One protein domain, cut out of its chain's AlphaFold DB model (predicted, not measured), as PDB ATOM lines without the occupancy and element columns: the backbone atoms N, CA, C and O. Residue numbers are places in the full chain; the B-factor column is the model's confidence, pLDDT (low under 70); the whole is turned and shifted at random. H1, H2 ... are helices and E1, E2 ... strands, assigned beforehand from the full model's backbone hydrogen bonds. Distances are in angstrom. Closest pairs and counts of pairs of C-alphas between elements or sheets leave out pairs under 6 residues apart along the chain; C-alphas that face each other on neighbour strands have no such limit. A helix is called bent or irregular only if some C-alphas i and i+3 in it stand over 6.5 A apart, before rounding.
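What this domain is: This is residues 14 to 71 of the 75 residues of an uncharacterized protein of Spirosoma sp. PL0136 (UniProt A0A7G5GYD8). What does the model look like? Two small, twisted antiparallel sheets, E1 to E4 and E5 to E7, lie toward opposite ends of an elongated body and are joined where E4 runs on into E5; the short helix H1 bridges from E7 back toward E1, where residues 70 to 71 pair with residues 16 to 17. What is it made of? The printed part has 58 residues with seven named strands followed by one named helix, mostly strand, and the sheet orders E1 E2 E3 E4 and E5 E6 E7 are each a meander, every strand the antiparallel neighbour of the one before. How large is it? It is compact, with a radius of gyration of the C-alphas of 10.9 A, and spans 34 by 22 by 20 A.

Where its parts are: Where is the larger sheet? E1 is residues 14 to 17, starting at C-alpha 14 (260.371, 198.484, 237.020); E2 is residues 23 to 26, E3 residues 31 to 34 and E4 residues 40 to 43. Where is the smaller one? E5 is residues 45 to 48, E6 residues 51 to 56, 15.1 A long, and E7 residues 59 to 62. Where is the helix? H1, residues 63 to 69, is 10.2 A long and ends at C-alpha 69 (262.064, 211.037, 240.942); it is only just irregular, with C-alphas 65 and 68 6.6 A apart.

How they stand to each other: How are the strands of the larger sheet paired? It is strongly twisted, with edge strands E1 and E4. N 25 and O 15 are 2.8 A apart across the hairpin E1 and E2, N 32 and O 24 2.8 A across E2 and E3, and N 41 and O 33 2.8 A across E3 and E4. How does the smaller sheet follow? E4 runs on into E5 at 27 degrees. N 46 and O 53 are 2.9 A apart across the hairpin E5 and E6, and N 54 and O 61 2.9 A across the hairpin E6 and E7. Where does H1 sit? It is on the sheet E5 E6 E7, over E7 at a height over the sheet of 8.3 A, with C-alphas 53 and 63 the closest of E6 and H1 at 4.9 A. It only grazes the larger sheet; the closest C-alphas of E1 and H1 are those of Ile 17 and Leu 69, 5.4 A. In H1, 1 of 3 O i to N i+4 pairs and 2 of 4 O i to N i+3 pairs are within hydrogen-bond range.

The domain as a whole: How far does it reach? The two C-alphas farthest apart, those of Arg 37 and Thr 50, are 34.2 A apart. Is anything broken or uncertain? The printed part has no cut, the links between named elements are tight, and no printed residue is under 70 in pLDDT, with a mean of 94.1 for the printed part.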
ATOM      1  N   VAL A  14     259.451 197.966 238.055       94.12
ATOM      2  CA  VAL A  14     260.371 198.484 237.020       94.12
ATOM      3  C   VAL A  14     260.992 199.816 237.417       94.12
ATOM      4  O   VAL A  14     262.183 200.034 237.214       94.12
ATOM      5  N   TRP A  15     260.193 200.724 237.983       95.44
ATOM      6  CA  TRP A  15     260.677 202.039 238.404       95.44
ATOM      7  C   TRP A  15     260.268 202.357 239.827       95.44
ATOM      8  O   TRP A  15     259.082 202.438 240.143       95.44
ATOM      9  N   ASP A  16     261.257 202.647 240.650       95.38
ATOM     10  CA  ASP A  16     261.079 203.168 241.989       95.38
ATOM     11  C   ASP A  16     260.880 204.669 241.988       95.38
ATOM     12  O   ASP A  16     261.346 205.379 241.096       95.38
ATOM     13  N   ILE A  17     260.200 205.167 243.017       96.06
ATOM     14  CA  ILE A  17     260.023 206.601 243.220       96.06
ATOM     15  C   ILE A  17     260.864 207.025 244.422       96.06
ATOM     16  O   ILE A  17     260.568 206.685 245.570       96.06
ATOM     17  N   HIS A  18     261.906 207.810 244.160       95.00
ATOM     18  CA  HIS A  18     262.775 208.363 245.192       95.00
ATOM     19  C   HIS A  18     261.965 209.156 246.237       95.00
ATOM     20  O   HIS A  18     261.142 210.005 245.891       95.00
ATOM     21  N   GLY A  19     262.179 208.860 247.524       94.12
ATOM     22  CA  GLY A  19     261.406 209.424 248.644       94.12
ATOM     23  C   GLY A  19     260.067 208.722 248.936       94.12
ATOM     24  O   GLY A  19     259.405 209.047 249.925       94.12
ATOM     25  N   PHE A  20     259.668 207.734 248.126       94.62
ATOM     26  CA  PHE A  20     258.418 206.983 248.268       94.62
ATOM     27  C   PHE A  20     258.651 205.468 248.103       94.62
ATOM     28  O   PHE A  20     258.191 204.883 247.127       94.62
ATOM     29  N   PRO A  21     259.298 204.799 249.076       91.62
ATOM     30  CA  PRO A  21     259.768 203.412 248.934       91.62
ATOM     31  C   PRO A  21     258.652 202.381 248.717       91.62
ATOM     32  O   PRO A  21     258.890 201.314 248.164       91.62
ATOM     33  N   ASN A  22     257.422 202.704 249.125       94.19
ATOM     34  CA  ASN A  22     256.274 201.813 248.973       94.19
ATOM     35  C   ASN A  22     255.571 201.972 247.622       94.19
ATOM     36  O   ASN A  22     254.533 201.348 247.443       94.19
ATOM     37  N   TYR A  23     256.053 202.838 246.727       95.75
ATOM     38  CA  TYR A  23     255.423 203.140 245.445       95.75
ATOM     39  C   TYR A  23     256.386 202.844 244.300       95.75
ATOM     40  O   TYR A  23     257.565 203.189 244.369       95.75
ATOM     41  N   PHE A  24     255.863 202.251 243.232       95.81
ATOM     42  CA  PHE A  24     256.656 201.880 242.066       95.81
ATOM     43  C   PHE A  24     255.793 201.789 240.809       95.81
ATOM     44  O   PHE A  24     254.597 201.503 240.890       95.81
ATOM     45  N   PHE A  25     256.384 202.015 239.640       95.44
ATOM     46  CA  PHE A  25     255.731 201.752 238.363       95.44
ATOM     47  C   PHE A  25     256.061 200.351 237.856       95.44
ATOM     48  O   PHE A  25     257.212 199.912 237.925       95.44
ATOM     49  N   GLY A  26     255.039 199.681 237.327       92.81
ATOM     50  CA  GLY A  26     255.187 198.415 236.619       92.81
ATOM     51  C   GLY A  26     255.454 198.596 235.123       92.81
ATOM     52  O   GLY A  26     255.464 199.715 234.597       92.81
ATOM     53  N   HIS A  27     255.632 197.474 234.420       91.12
ATOM     54  CA  HIS A  27     255.840 197.441 232.964       91.12
ATOM     55  C   HIS A  27     254.685 198.059 232.162       91.12
ATOM     56  O   HIS A  27     254.889 198.623 231.087       91.12
ATOM     57  N   ASP A  28     253.476 198.014 232.710       91.12
ATOM     58  CA  ASP A  28     252.257 198.573 232.126       91.12
ATOM     59  C   ASP A  28     252.129 200.098 232.304       91.12
ATOM     60  O   ASP A  28     251.113 200.693 231.938       91.12
ATOM     61  N   LYS A  29     253.162 200.753 232.857       89.69
ATOM     62  CA  LYS A  29     253.198 202.197 233.141       89.69
ATOM     63  C   LYS A  29     252.114 202.640 234.138       89.69
ATOM     64  O   LYS A  29     251.788 203.836 234.212       89.69
ATOM     65  N   GLN A  30     251.566 201.707 234.919       93.56
ATOM     66  CA  GLN A  30     250.698 202.010 236.051       93.56
ATOM     67  C   GLN A  30     251.505 202.131 237.336       93.56
ATOM     68  O   GLN A  30     252.572 201.537 237.492       93.56
ATOM     69  N   LEU A  31     250.987 202.949 238.252       95.25
ATOM     70  CA  LEU A  31     251.563 203.107 239.575       95.25
ATOM     71  C   LEU A  31     250.964 202.060 240.507       95.25
ATOM     72  O   LEU A  31     249.745 201.935 240.615       95.25
ATOM     73  N   TYR A  32     251.824 201.382 241.241       95.88
ATOM     74  CA  TYR A  32     251.470 200.434 242.277       95.88
ATOM     75  C   TYR A  32     252.016 200.897 243.618       95.88
ATOM     76  O   TYR A  32     252.903 201.752 243.703       95.88
ATOM     77  N   ARG A  33     251.453 200.338 244.687       94.75
ATOM     78  CA  ARG A  33     251.968 200.508 246.037       94.75
ATOM     79  C   ARG A  33     251.855 199.239 246.861       94.75
ATOM     80  O   ARG A  33     250.908 198.478 246.675       94.75
ATOM     81  N   PHE A  34     252.747 199.084 247.826       93.06
ATOM     82  CA  PHE A  34     252.583 198.115 248.903       93.06
ATOM     83  C   PHE A  34     251.696 198.698 250.008       93.06
ATOM     84  O   PHE A  34     251.881 199.847 250.429       93.06
ATOM     85  N   ASP A  35     250.711 197.926 250.464       89.94
ATOM     86  CA  ASP A  35     249.991 198.225 251.699       89.94
ATOM     87  C   ASP A  35     250.790 197.786 252.941       89.94
ATOM     88  O   ASP A  35     251.892 197.247 252.842       89.94
ATOM     89  N   SER A  36     250.248 198.032 254.136       88.31
ATOM     90  CA  SER A  36     250.907 197.673 255.401       88.31
ATOM     91  C   SER A  36     251.096 196.167 255.604       88.31
ATOM     92  O   SER A  36     251.852 195.769 256.485       88.31
ATOM     93  N   ARG A  37     250.417 195.333 254.810       89.25
ATOM     94  CA  ARG A  37     250.526 193.871 254.824       89.25
ATOM     95  C   ARG A  37     251.408 193.357 253.681       89.25
ATOM     96  O   ARG A  37     251.449 192.153 253.454       89.25
ATOM     97  N   GLY A  38     252.074 194.252 252.947       86.56
ATOM     98  CA  GLY A  38     252.914 193.909 251.802       86.56
ATOM     99  C   GLY A  38     252.132 193.530 250.542       86.56
ATOM    100  O   GLY A  38     252.732 193.042 249.588       86.56
ATOM    101  N   GLN A  39     250.813 193.749 250.490       90.12
ATOM    102  CA  GLN A  39     250.042 193.466 249.281       90.12
ATOM    103  C   GLN A  39     250.208 194.586 248.262       90.12
ATOM    104  O   GLN A  39     250.142 195.771 248.596       90.12
ATOM    105  N   VAL A  40     250.335 194.203 246.994       91.25
ATOM    106  CA  VAL A  40     250.354 195.145 245.879       91.25
ATOM    107  C   VAL A  40     248.939 195.665 245.624       91.25
ATOM    108  O   VAL A  40     247.986 194.900 245.473       91.25
ATOM    109  N   LYS A  41     248.797 196.987 245.570       92.38
ATOM    110  CA  LYS A  41     247.570 197.681 245.176       92.38
ATOM    111  C   LYS A  41     247.877 198.643 244.043       92.38
ATOM    112  O   LYS A  41     248.835 199.410 244.122       92.38
ATOM    113  N   THR A  42     247.022 198.666 243.031       93.06
ATOM    114  CA  THR A  42     247.074 199.695 241.992       93.06
ATOM    115  C   THR A  42     246.738 201.056 242.595       93.06
ATOM    116  O   THR A  42     245.778 201.199 243.358       93.06
ATOM    117  N   ASN A  43     247.522 202.067 242.246       93.56
ATOM    118  CA  ASN A  43     247.249 203.455 242.568       93.56
ATOM    119  C   ASN A  43     246.663 204.145 241.334       93.56
ATOM    120  O   ASN A  43     247.301 204.225 240.284       93.56
ATOM    121  N   LYS A  44     245.421 204.623 241.448       93.06
ATOM    122  CA  LYS A  44     244.698 205.193 240.310       93.06
ATOM    123  C   LYS A  44     245.359 206.488 239.847       93.06
ATOM    124  O   LYS A  44     245.672 207.362 240.657       93.06
ATOM    125  N   ARG A  45     245.511 206.629 238.530       95.12
ATOM    126  CA  ARG A  45     245.835 207.914 237.909       95.12
ATOM    127  C   ARG A  45     244.620 208.826 238.034       95.12
ATOM    128  O   ARG A  45     243.499 208.398 237.767       95.12
ATOM    129  N   VAL A  46     244.847 210.065 238.443       96.06
ATOM    130  CA  VAL A  46     243.797 211.070 238.625       96.06
ATOM    131  C   VAL A  46     244.099 212.308 237.795       96.06
ATOM    132  O   VAL A  46     245.253 212.569 237.443       96.06
ATOM    133  N   VAL A  47     243.051 213.069 237.493       96.56
ATOM    134  CA  VAL A  47     243.134 214.366 236.821       96.56
ATOM    135  C   VAL A  47     242.646 215.430 237.795       96.56
ATOM    136  O   VAL A  47     241.542 215.314 238.320       96.56
ATOM    137  N   ILE A  48     243.472 216.444 238.054       93.44
ATOM    138  CA  ILE A  48     243.089 217.625 238.837       93.44
ATOM    139  C   ILE A  48     243.214 218.842 237.919       93.44
ATOM    140  O   ILE A  48     244.303 219.139 237.419       93.44
ATOM    141  N   GLY A  49     242.088 219.512 237.656       94.31
ATOM    142  CA  GLY A  49     241.992 220.516 236.595       94.31
ATOM    143  C   GLY A  49     242.283 219.878 235.234       94.31
ATOM    144  O   GLY A  49     241.540 219.013 234.783       94.31
ATOM    145  N   THR A  50     243.399 220.261 234.615       94.81
ATOM    146  CA  THR A  50     243.892 219.705 233.340       94.81
ATOM    147  C   THR A  50     245.111 218.791 233.506       94.81
ATOM    148  O   THR A  50     245.631 218.256 232.528       94.81
ATOM    149  N   THR A  51     245.600 218.606 234.737       96.62
ATOM    150  CA  THR A  51     246.876 217.928 234.991       96.62
ATOM    151  C   THR A  51     246.661 216.487 235.437       96.62
ATOM    152  O   THR A  51     245.987 216.224 236.434       96.62
ATOM    153  N   GLN A  52     247.287 215.547 234.724       96.62
ATOM    154  CA  GLN A  52     247.321 214.136 235.110       96.62
ATOM    155  C   GLN A  52     248.416 213.867 236.144       96.62
ATOM    156  O   GLN A  52     249.528 214.403 236.065       96.62
ATOM    157  N   GLY A  53     248.129 212.976 237.088       96.75
ATOM    158  CA  GLY A  53     249.090 212.589 238.108       96.75
ATOM    159  C   GLY A  53     248.585 211.485 239.019       96.75
ATOM    160  O   GLY A  53     247.622 210.780 238.710       96.75
ATOM    161  N   TYR A  54     249.253 211.347 240.156       97.44
ATOM    162  CA  TYR A  54     248.920 210.361 241.173       97.44
ATOM    163  C   TYR A  54     248.917 210.996 242.555       97.44
ATOM    164  O   TYR A  54     249.635 211.960 242.829       97.44
ATOM    165  N   ILE A  55     248.127 210.414 243.451       95.38
ATOM    166  CA  ILE A  55     248.171 210.755 244.869       95.38
ATOM    167  C   ILE A  55     249.168 209.817 245.539       95.38
ATOM    168  O   ILE A  55     248.967 208.603 245.585       95.38
ATOM    169  N   LEU A  56     250.251 210.381 246.069       94.44
ATOM    170  CA  LEU A  56     251.220 209.654 246.879       94.44
ATOM    171  C   LEU A  56     251.011 210.074 248.332       94.44
ATOM    172  O   LEU A  56     251.118 211.252 248.684       94.44
ATOM    173  N   LYS A  57     250.693 209.098 249.189       90.62
ATOM    174  CA  LYS A  57     250.243 209.309 250.575       90.62
ATOM    175  C   LYS A  57     249.006 210.220 250.642       90.62
ATOM    176  O   LYS A  57     247.891 209.716 250.608       90.62
ATOM    177  N   ARG A  58     249.201 211.539 250.746       91.56
ATOM    178  CA  ARG A  58     248.143 212.562 250.886       91.56
ATOM    179  C   ARG A  58     248.310 213.750 249.931       91.56
ATOM    180  O   ARG A  58     247.546 214.701 250.020       91.56
ATOM    181  N   LYS A  59     249.315 213.725 249.051       94.94
ATOM    182  CA  LYS A  59     249.634 214.843 248.156       94.94
ATOM    183  C   LYS A  59     249.564 214.395 246.703       94.94
ATOM    184  O   LYS A  59     249.997 213.294 246.365       94.94
ATOM    185  N   PHE A  60     249.003 215.257 245.863       96.38
ATOM    186  CA  PHE A  60     249.005 215.081 244.419       96.38
ATOM    187  C   PHE A  60     250.377 215.431 243.842       96.38
ATOM    188  O   PHE A  60     250.956 216.461 244.190       96.38
ATOM    189  N   TYR A  61     250.863 214.575 242.949       96.94
ATOM    190  CA  TYR A  61     252.051 214.807 242.142       96.94
ATOM    191  C   TYR A  61     251.690 214.612 240.676       96.94
ATOM    192  O   TYR A  61     251.175 213.555 240.294       96.94
ATOM    193  N   SER A  62     251.974 215.617 239.852       96.81
ATOM    194  CA  SER A  62     251.803 215.491 238.408       96.81
ATOM    195  C   SER A  62     252.801 214.490 237.824       96.81
ATOM    196  O   SER A  62     253.850 214.212 238.412       96.81
ATOM    197  N   LEU A  63     252.510 213.967 236.630       95.19
ATOM    198  CA  LEU A  63     253.455 213.091 235.927       95.19
ATOM    199  C   LEU A  63     254.820 213.769 235.718       95.19
ATOM    200  O   LEU A  63     255.855 213.128 235.900       95.19
ATOM    201  N   SER A  64     254.828 215.070 235.415       95.75
ATOM    202  CA  SER A  64     256.053 215.861 235.244       95.75
ATOM    203  C   SER A  64     256.865 215.982 236.535       95.75
ATOM    204  O   SER A  64     258.089 215.976 236.479       95.75
ATOM    205  N   GLN A  65     256.204 216.049 237.697       95.81
ATOM    206  CA  GLN A  65     256.871 216.063 239.005       95.81
ATOM    207  C   GLN A  65     257.403 214.684 239.412       95.81
ATOM    208  O   GLN A  65     258.427 214.601 240.082       95.81
ATOM    209  N   LEU A  66     256.725 213.603 239.016       94.88
ATOM    210  CA  LEU A  66     257.144 212.237 239.342       94.88
ATOM    211  C   LEU A  66     258.317 211.760 238.488       94.88
ATOM    212  O   LEU A  66     259.208 211.095 239.005       94.88
ATOM    213  N   ARG A  67     258.342 212.114 237.199       94.06
ATOM    214  CA  ARG A  67     259.367 211.675 236.243       94.06
ATOM    215  C   ARG A  67     260.822 211.855 236.726       94.06
ATOM    216  O   ARG A  67     261.566 210.884 236.625       94.06
ATOM    217  N   PRO A  68     261.255 213.008 237.277       96.69
ATOM    218  CA  PRO A  68     262.631 213.169 237.773       96.69
ATOM    219  C   PRO A  68     262.947 212.336 239.028       96.69
ATOM    220  O   PRO A  68     264.117 212.102 239.343       96.69
ATOM    221  N   LEU A  69     261.921 211.875 239.750       95.44
ATOM    222  CA  LEU A  69     262.064 211.037 240.942       95.44
ATOM    223  C   LEU A  69     262.176 209.548 240.604       95.44
ATOM    224  O   LEU A  69     262.461 208.755 241.500       95.44
ATOM    225  N   LEU A  70     261.957 209.165 239.343       94.81
ATOM    226  CA  LEU A  70     262.034 207.773 238.923       94.81
ATOM    227  C   LEU A  70     263.472 207.266 238.985       94.81
ATOM    228  O   LEU A  70     264.412 207.933 238.541       94.81
ATOM    229  N   ARG A  71     263.638 206.070 239.539       95.31
ATOM    230  CA  ARG A  71     264.897 205.328 239.561       95.31
ATOM    231  C   ARG A  71     264.637 203.934 239.000       95.31
ATOM    232  O   ARG A  71     263.620 203.352 239.374       95.31
TER     233      ARG A  71